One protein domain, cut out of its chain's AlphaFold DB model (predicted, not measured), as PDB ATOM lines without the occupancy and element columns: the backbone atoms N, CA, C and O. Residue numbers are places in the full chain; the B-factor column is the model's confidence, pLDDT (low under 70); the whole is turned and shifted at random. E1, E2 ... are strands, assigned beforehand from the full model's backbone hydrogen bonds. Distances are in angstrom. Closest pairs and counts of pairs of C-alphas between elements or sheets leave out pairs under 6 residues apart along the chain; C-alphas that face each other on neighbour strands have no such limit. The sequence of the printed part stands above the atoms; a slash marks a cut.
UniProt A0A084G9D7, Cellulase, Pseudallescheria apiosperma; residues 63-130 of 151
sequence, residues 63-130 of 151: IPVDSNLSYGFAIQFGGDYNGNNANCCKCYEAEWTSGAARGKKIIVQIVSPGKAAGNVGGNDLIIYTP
ATOM      1  N   ILE A  63     165.632 109.192 135.889       96.50
ATOM      2  CA  ILE A  63     166.875 109.762 136.395       96.50
ATOM      3  C   ILE A  63     166.806 111.280 136.209       96.50
ATOM      4  O   ILE A  63     166.824 111.748 135.066       96.50
ATOM      5  N   PRO A  64     166.734 112.068 137.295       95.81
ATOM      6  CA  PRO A  64     166.897 113.509 137.197       95.81
ATOM      7  C   PRO A  64     168.354 113.819 136.849       95.81
ATOM      8  O   PRO A  64     169.269 113.369 137.538       95.81
ATOM      9  N   VAL A  65     168.569 114.577 135.774       97.19
ATOM     10  CA  VAL A  65     169.918 114.988 135.343       97.19
ATOM     11  C   VAL A  65     170.195 116.458 135.624       97.19
ATOM     12  O   VAL A  65     171.345 116.828 135.835       97.19
ATOM     13  N   ASP A  66     169.147 117.279 135.702       96.25
ATOM     14  CA  ASP A  66     169.214 118.636 136.235       96.25
ATOM     15  C   ASP A  66     167.875 119.039 136.893       96.25
ATOM     16  O   ASP A  66     166.968 118.220 137.066       96.25
ATOM     17  N   SER A  67     167.741 120.302 137.313       96.12
ATOM     18  CA  SER A  67     166.532 120.793 137.989       96.12
ATOM     19  C   SER A  67     165.269 120.789 137.115       96.12
ATOM     20  O   SER A  67     164.161 120.801 137.660       96.12
ATOM     21  N   ASN A  68     165.424 120.795 135.789       97.38
ATOM     22  CA  ASN A  68     164.378 120.927 134.774       97.38
ATOM     23  C   ASN A  68     164.326 119.766 133.767       97.38
ATOM     24  O   ASN A  68     163.387 119.736 132.976       97.38
ATOM     25  N   LEU A  69     165.268 118.824 133.788       97.88
ATOM     26  CA  LEU A  69     165.372 117.715 132.848       97.88
ATOM     27  C   LEU A  69     165.564 116.386 133.576       97.88
ATOM     28  O   LEU A  69     166.374 116.237 134.495       97.88
ATOM     29  N   SER A  70     164.825 115.382 133.121       98.12
ATOM     30  CA  SER A  70     165.014 113.985 133.505       98.12
ATOM     31  C   SER A  70     165.101 113.091 132.270       98.12
ATOM     32  O   SER A  70     164.509 113.391 131.233       98.12
ATOM     33  N   TYR A  71     165.807 111.971 132.392       98.06
ATOM     34  CA  TYR A  71     165.701 110.852 131.460       98.06
ATOM     35  C   TYR A  71     164.811 109.766 132.049       98.06
ATOM     36  O   TYR A  71     164.683 109.647 133.267       98.06
ATOM     37  N   GLY A  72     164.211 108.949 131.196       96.62
ATOM     38  CA  GLY A  72     163.465 107.791 131.655       96.62
ATOM     39  C   GLY A  72     163.028 106.878 130.527       96.62
ATOM     40  O   GLY A  72     163.504 106.946 129.394       96.62
ATOM     41  N   PHE A  73     162.074 106.025 130.860       95.38
ATOM     42  CA  PHE A  73     161.498 105.052 129.951       95.38
ATOM     43  C   PHE A  73     159.979 105.124 130.045       95.38
ATOM     44  O   PHE A  73     159.432 105.534 131.071       95.38
ATOM     45  N   ALA A  74     159.290 104.731 128.982       93.25
ATOM     46  CA  ALA A  74     157.837 104.762 128.953       93.25
ATOM     47  C   ALA A  74     157.234 103.595 128.166       93.25
ATOM     48  O   ALA A  74     157.906 102.882 127.412       93.25
ATOM     49  N   ILE A  75     155.931 103.432 128.350       88.75
ATOM     50  CA  ILE A  75     155.043 102.669 127.479       88.75
ATOM     51  C   ILE A  75     154.259 103.678 126.651       88.75
ATOM     52  O   ILE A  75     153.795 104.692 127.174       88.75
ATOM     53  N   GLN A  76     154.064 103.368 125.376       85.62
ATOM     54  CA  GLN A  76     153.051 104.026 124.566       85.62
ATOM     55  C   GLN A  76     152.178 102.946 123.946       85.62
ATOM     56  O   GLN A  76     152.674 102.090 123.214       85.62
ATOM     57  N   PHE A  77     150.890 102.957 124.274       73.94
ATOM     58  CA  PHE A  77     149.977 101.910 123.843       73.94
ATOM     59  C   PHE A  77     149.584 102.119 122.375       73.94
ATOM     60  O   PHE A  77     148.878 103.058 122.046       73.94
ATOM     61  N   GLY A  78     150.017 101.241 121.472       63.34
ATOM     62  CA  GLY A  78     149.741 101.365 120.033       63.34
ATOM     63  C   GLY A  78     148.390 100.801 119.571       63.34
ATOM     64  O   GLY A  78     148.177 100.673 118.370       63.34
ATOM     65  N   GLY A  79     147.503 100.399 120.487       59.00
ATOM     66  CA  GLY A  79     146.254  99.694 120.167       59.00
ATOM     67  C   GLY A  79     146.381  98.165 120.113       59.00
ATOM     68  O   GLY A  79     145.428  97.482 120.478       59.00
ATOM     69  N   ASP A  80     147.550  97.625 119.741       56.16
ATOM     70  CA  ASP A  80     147.858  96.185 119.753       56.16
ATOM     71  C   ASP A  80     149.081  95.876 120.646       56.16
ATOM     72  O   ASP A  80     150.101  96.567 120.606       56.16
ATOM     73  N   TYR A  81     148.957  94.826 121.460       57.16
ATOM     74  CA  TYR A  81     149.978  94.299 122.370       57.16
ATOM     75  C   TYR A  81     150.993  93.377 121.667       57.16
ATOM     76  O   TYR A  81     152.056  93.110 122.223       57.16
ATOM     77  N   ASN A  82     150.715  92.920 120.437       55.62
ATOM     78  CA  ASN A  82     151.477  91.883 119.721       55.62
ATOM     79  C   ASN A  82     152.860  92.319 119.179       55.62
ATOM     80  O   ASN A  82     153.308  91.860 118.132       55.62
ATOM     81  N   GLY A  83     153.570  93.209 119.877       55.31
ATOM     82  CA  GLY A  83     154.989  93.496 119.628       55.31
ATOM     83  C   GLY A  83     155.297  94.456 118.474       55.31
ATOM     84  O   GLY A  83     156.407  94.975 118.411       55.31
ATOM     85  N   ASN A  84     154.326  94.797 117.624       61.78
ATOM     86  CA  ASN A  84     154.508  95.739 116.511       61.78
ATOM     87  C   ASN A  84     154.180  97.188 116.895       61.78
ATOM     88  O   ASN A  84     153.495  97.907 116.166       61.78
ATOM     89  N   ASN A  85     154.673  97.646 118.047       70.62
ATOM     90  CA  ASN A  85     154.595  99.066 118.362       70.62
ATOM     91  C   ASN A  85     155.615  99.826 117.509       70.62
ATOM     92  O   ASN A  85     156.816  99.764 117.768       70.62
ATOM     93  N   ALA A  86     155.131 100.583 116.522       75.94
ATOM     94  CA  ALA A  86     155.964 101.401 115.639       75.94
ATOM     95  C   ALA A  86     156.821 102.438 116.387       75.94
ATOM     96  O   ALA A  86     157.748 103.001 115.803       75.94
ATOM     97  N   ASN A  87     156.506 102.717 117.651       81.00
ATOM     98  CA  ASN A  87     157.232 103.652 118.499       81.00
ATOM     99  C   ASN A  87     158.195 102.971 119.470       81.00
ATOM    100  O   ASN A  87     158.935 103.673 120.153       81.00
ATOM    101  N   CYS A  88     158.251 101.635 119.490       82.44
ATOM    102  CA  CYS A  88     159.241 100.902 120.267       82.44
ATOM    103  C   CYS A  88     160.657 101.408 119.948       82.44
ATOM    104  O   CYS A  88     161.014 101.643 118.793       82.44
ATOM    105  N   CYS A  89     161.450 101.602 120.996       85.44
ATOM    106  CA  CYS A  89     162.807 102.144 120.999       85.44
ATOM    107  C   CYS A  89     162.978 103.596 120.544       85.44
ATOM    108  O   CYS A  89     164.101 104.100 120.637       85.44
ATOM    109  N   LYS A  90     161.922 104.287 120.100       88.62
ATOM    110  CA  LYS A  90     162.002 105.725 119.823       88.62
ATOM    111  C   LYS A  90     162.096 106.512 121.125       88.62
ATOM    112  O   LYS A  90     161.553 106.102 122.153       88.62
ATOM    113  N   CYS A  91     162.763 107.659 121.042       93.69
ATOM    114  CA  CYS A  91     162.850 108.616 122.131       93.69
ATOM    115  C   CYS A  91     161.939 109.814 121.865       93.69
ATOM    116  O   CYS A  91     161.854 110.294 120.734       93.69
ATOM    117  N   TYR A  92     161.305 110.310 122.920       94.75
ATOM    118  CA  TYR A  92     160.435 111.478 122.895       94.75
ATOM    119  C   TYR A  92     160.874 112.451 123.978       94.75
ATOM    120  O   TYR A  92     161.101 112.042 125.113       94.75
ATOM    121  N   GLU A  93     160.967 113.732 123.636       97.19
ATOM    122  CA  GLU A  93     161.018 114.807 124.624       97.19
ATOM    123  C   GLU A  93     159.584 115.257 124.914       97.19
ATOM    124  O   GLU A  93     158.838 115.602 123.996       97.19
ATOM    125  N   ALA A  94     159.202 115.238 126.186       96.25
ATOM    126  CA  ALA A  94     157.919 115.722 126.664       96.25
ATOM    127  C   ALA A  94     158.135 116.865 127.655       96.25
ATOM    128  O   ALA A  94     159.018 116.802 128.511       96.25
ATOM    129  N   GLU A  95     157.299 117.894 127.557       97.56
ATOM    130  CA  GLU A  95     157.267 119.014 128.492       97.56
ATOM    131  C   GLU A  95     155.964 118.984 129.289       97.56
ATOM    132  O   GLU A  95     154.871 118.837 128.735       97.56
ATOM    133  N   TRP A  96     156.072 119.146 130.603       96.75
ATOM    134  CA  TRP A  96     154.908 119.237 131.470       96.75
ATOM    135  C   TRP A  96     154.203 120.579 131.279       96.75
ATOM    136  O   TRP A  96     154.745 121.639 131.589       96.75
ATOM    137  N   THR A  97     152.947 120.553 130.840       97.62
ATOM    138  CA  THR A  97     152.145 121.768 130.613       97.62
ATOM    139  C   THR A  97     151.327 122.198 131.837       97.62
ATOM    140  O   THR A  97     150.815 123.319 131.882       97.62
ATOM    141  N   SER A  98     151.227 121.339 132.856       97.25
ATOM    142  CA  SER A  98     150.450 121.553 134.084       97.25
ATOM    143  C   SER A  98     151.060 120.808 135.287       97.25
ATOM    144  O   SER A  98     152.083 120.137 135.156       97.25
ATOM    145  N   GLY A  99     150.451 120.950 136.472       96.88
ATOM    146  CA  GLY A  99     150.896 120.287 137.703       96.88
ATOM    147  C   GLY A  99     152.185 120.865 138.303       96.88
ATOM    148  O   GLY A  99     152.688 121.902 137.873       96.88
ATOM    149  N   ALA A 100     152.725 120.183 139.317       96.12
ATOM    150  CA  ALA A 100     153.912 120.635 140.057       96.12
ATOM    151  C   ALA A 100     155.205 120.640 139.219       96.12
ATOM    152  O   ALA A 100     156.160 121.334 139.556       96.12
ATOM    153  N   ALA A 101     155.237 119.877 138.125       95.75
ATOM    154  CA  ALA A 101     156.381 119.791 137.225       95.75
ATOM    155  C   ALA A 101     156.276 120.733 136.013       95.75
ATOM    156  O   ALA A 101     157.112 120.641 135.120       95.75
ATOM    157  N   ARG A 102     155.275 121.628 135.957       98.12
ATOM    158  CA  ARG A 102     155.035 122.513 134.805       98.12
ATOM    159  C   ARG A 102     156.308 123.247 134.355       98.12
ATOM    160  O   ARG A 102     156.986 123.867 135.168       98.12
ATOM    161  N   GLY A 103     156.594 123.195 133.054       97.88
ATOM    162  CA  GLY A 103     157.778 123.782 132.417       97.88
ATOM    163  C   GLY A 103     159.039 122.914 132.490       97.88
ATOM    164  O   GLY A 103     160.044 123.252 131.868       97.88
ATOM    165  N   LYS A 104     159.013 121.794 133.223       98.38
ATOM    166  CA  LYS A 104     160.091 120.800 133.209       98.38
ATOM    167  C   LYS A 104     159.905 119.817 132.060       98.38
ATOM    168  O   LYS A 104     158.791 119.602 131.580       98.38
ATOM    169  N   LYS A 105     161.001 119.178 131.673       98.31
ATOM    170  CA  LYS A 105     161.080 118.239 130.563       98.31
ATOM    171  C   LYS A 105     161.507 116.854 131.021       98.31
ATOM    172  O   LYS A 105     162.258 116.693 131.984       98.31
ATOM    173  N   ILE A 106     161.056 115.850 130.286       97.88
ATOM    174  CA  ILE A 106     161.552 114.485 130.386       97.88
ATOM    175  C   ILE A 106     161.802 113.936 128.984       97.88
ATOM    176  O   ILE A 106     160.971 114.090 128.092       97.88
ATOM    177  N   ILE A 107     162.948 113.292 128.792       98.12
ATOM    178  CA  ILE A 107     163.244 112.540 127.574       98.12
ATOM    179  C   ILE A 107     163.071 111.058 127.897       98.12
ATOM    180  O   ILE A 107     163.769 110.526 128.763       98.12
ATOM    181  N   VAL A 108     162.142 110.391 127.215       96.88
ATOM    182  CA  VAL A 108     161.813 108.980 127.460       96.88
ATOM    183  C   VAL A 108     162.036 108.110 126.238       96.88
ATOM    184  O   VAL A 108     161.709 108.520 125.127       96.88
ATOM    185  N   GLN A 109     162.529 106.889 126.444       94.31
ATOM    186  CA  GLN A 109     162.523 105.837 125.425       94.31
ATOM    187  C   GLN A 109     161.326 104.899 125.618       94.31
ATOM    188  O   GLN A 109     161.067 104.437 126.731       94.31
ATOM    189  N   ILE A 110     160.611 104.572 124.539       90.31
ATOM    190  CA  ILE A 110     159.530 103.579 124.595       90.31
ATOM    191  C   ILE A 110     160.130 102.174 124.602       90.31
ATOM    192  O   ILE A 110     160.841 101.811 123.669       90.31
ATOM    193  N   VAL A 111     159.837 101.369 125.621       88.31
ATOM    194  CA  VAL A 111     160.450 100.029 125.781       88.31
ATOM    195  C   VAL A 111     159.443  98.885 125.835       88.31
ATOM    196  O   VAL A 111     159.831  97.726 125.913       88.31
ATOM    197  N   SER A 112     158.146  99.185 125.782       79.25
ATOM    198  CA  SER A 112     157.098  98.167 125.713       79.25
ATOM    199  C   SER A 112     155.846  98.724 125.025       79.25
ATOM    200  O   SER A 112     155.539  99.905 125.209       79.25
ATOM    201  N   PRO A 113     155.108  97.910 124.241       72.75
ATOM    202  CA  PRO A 113     153.745  98.245 123.826       72.75
ATOM    203  C   PRO A 113     152.793  98.340 125.024       72.75
ATOM    204  O   PRO A 113     151.886  99.167 125.014       72.75
ATOM    205  N   GLY A 114     153.038  97.522 126.058       74.19
ATOM    206  CA  GLY A 114     152.250  97.428 127.282       74.19
ATOM    207  C   GLY A 114     150.743  97.277 127.062       74.19
ATOM    208  O   GLY A 114     150.246  97.057 125.960       74.19
ATOM    209  N   LYS A 115     149.990  97.403 128.151       75.81
ATOM    210  CA  LYS A 115     148.535  97.545 128.123       75.81
ATOM    211  C   LYS A 115     148.174  98.728 128.990       75.81
ATOM    212  O   LYS A 115     148.727  98.890 130.076       75.81
ATOM    213  N   ALA A 116     147.220  99.512 128.522       77.06
ATOM    214  CA  ALA A 116     146.667 100.602 129.294       77.06
ATOM    215  C   ALA A 116     145.230 100.289 129.734       77.06
ATOM    216  O   ALA A 116     144.556  99.431 129.164       77.06
ATOM    217  N   ALA A 117     144.781 100.977 130.778       77.12
ATOM    218  CA  ALA A 117     143.408 100.952 131.264       77.12
ATOM    219  C   ALA A 117     142.935 102.392 131.510       77.12
ATOM    220  O   ALA A 117     143.756 103.296 131.658       77.12
ATOM    221  N   GLY A 118     141.620 102.601 131.579       80.69
ATOM    222  CA  GLY A 118     141.041 103.936 131.742       80.69
ATOM    223  C   GLY A 118     141.156 104.783 130.473       80.69
ATOM    224  O   GLY A 118     141.098 104.262 129.363       80.69
ATOM    225  N   ASN A 119     141.310 106.097 130.644       82.62
ATOM    226  CA  ASN A 119     141.332 107.075 129.551       82.62
ATOM    227  C   ASN A 119     142.745 107.273 128.984       82.62
ATOM    228  O   ASN A 119     143.209 108.405 128.896       82.62
ATOM    229  N   VAL A 120     143.435 106.182 128.654       82.81
ATOM    230  CA  VAL A 120     144.768 106.235 128.041       82.81
ATOM    231  C   VAL A 120     144.634 106.008 126.539       82.81
ATOM    232  O   VAL A 120     144.210 104.940 126.096       82.81
ATOM    233  N   GLY A 121     144.967 107.032 125.760       80.31
ATOM    234  CA  GLY A 121     144.965 107.022 124.304       80.31
ATOM    235  C   GLY A 121     146.299 106.582 123.702       80.31
ATOM    236  O   GLY A 121     147.311 106.437 124.385       80.31
ATOM    237  N   GLY A 122     146.319 106.407 122.378       77.44
ATOM    238  CA  GLY A 122     147.491 105.854 121.692       77.44
ATOM    239  C   GLY A 122     148.730 106.754 121.651       77.44
ATOM    240  O   GLY A 122     149.831 106.287 121.373       77.44
ATOM    241  N   ASN A 123     148.563 108.042 121.951       81.38
ATOM    242  CA  ASN A 123     149.659 109.008 122.013       81.38
ATOM    243  C   ASN A 123     150.156 109.249 123.443       81.38
ATOM    244  O   ASN A 123     151.166 109.930 123.617       81.38
ATOM    245  N   ASP A 124     149.481 108.697 124.449       88.38
ATOM    246  CA  ASP A 124     149.827 108.942 125.842       88.38
ATOM    247  C   ASP A 124     151.114 108.208 126.222       88.38
ATOM    248  O   ASP A 124     151.378 107.080 125.793       88.38
ATOM    249  N   LEU A 125     151.918 108.866 127.052       90.94
ATOM    250  CA  LEU A 125     153.146 108.314 127.605       90.94
ATOM    251  C   LEU A 125     152.877 107.834 129.029       90.94
ATOM    252  O   LEU A 125     152.628 108.638 129.928       90.94
ATOM    253  N   ILE A 126     152.979 106.527 129.255       91.25
ATOM    254  CA  ILE A 126     152.985 105.954 130.602       91.25
ATOM    255  C   ILE A 126     154.447 105.876 131.039       91.25
ATOM    256  O   ILE A 126     155.164 104.936 130.696       91.25
ATOM    257  N   ILE A 127     154.911 106.908 131.740       93.12
ATOM    258  CA  ILE A 127     156.299 107.012 132.200       93.12
ATOM    259  C   ILE A 127     156.527 106.011 133.331       93.12
ATOM    260  O   ILE A 127     155.830 106.039 134.349       93.12
ATOM    261  N   TYR A 128     157.530 105.152 133.179       91.31
ATOM    262  CA  TYR A 128     157.880 104.190 134.211       91.31
ATOM    263  C   TYR A 128     158.386 104.902 135.449       91.31
ATOM    264  O   TYR A 128     159.419 105.553 135.420       91.31
ATOM    265  N   THR A 129     157.652 104.748 136.544       91.94
ATOM    266  CA  THR A 129     158.020 105.283 137.850       91.94
ATOM    267  C   THR A 129     157.746 104.189 138.872       91.94
ATOM    268  O   THR A 129     156.575 103.873 139.100       91.94
ATOM    269  N   PRO A 130     158.775 103.556 139.465       89.62
ATOM    270  CA  PRO A 130     158.566 102.602 140.550       89.62
ATOM    271  C   PRO A 130     157.687 103.222 141.647       89.62
ATOM    272  O   PRO A 130     157.920 104.356 142.055       89.62
TER     273      PRO A 130
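What this domain is: This is residues 63 to 130 of the 151 residues of the protein "Cellulase" of Pseudallescheria apiosperma (UniProt A0A084G9D7). With little regular structure, this domain is a small, strongly twisted sheet of three strands and two long loops. Residues 76 to 90 loop out beyond the end of E1 and back to E2; residues 113 to 130 fold back until 126 to 127 pair antiparallel with 74 to 75 of E1. The printed part has 68 residues, 20 of them in E1, E2 and E3, no named helix, and a mixed sheet ordered E1, E3, E2: all strand, compact with a radius of gyration of the C-alphas of 12.4 A, spanning 37 by 23 by 20 A.

Where its parts are: E1, residues 69 to 75, begins at C-alpha (165.372, 117.715, 132.848) and is 19.0 A long. E2 is residues 91 to 95. E3, residues 105 to 112, is 21.0 A long and ends at C-alpha (157.098, 98.167, 125.713).

How they stand to each other: E1 and E3 are parallel at 25 degrees, with N 72 and O 107 2.9 A apart. E2 and E3, a hairpin, are antiparallel at 142 degrees, with N 94 and O 106 2.8 A apart.

The domain as a whole: The printed part has no cut. The link from E1 to E2 is long. Residues 78 to 84 have pLDDT under 70.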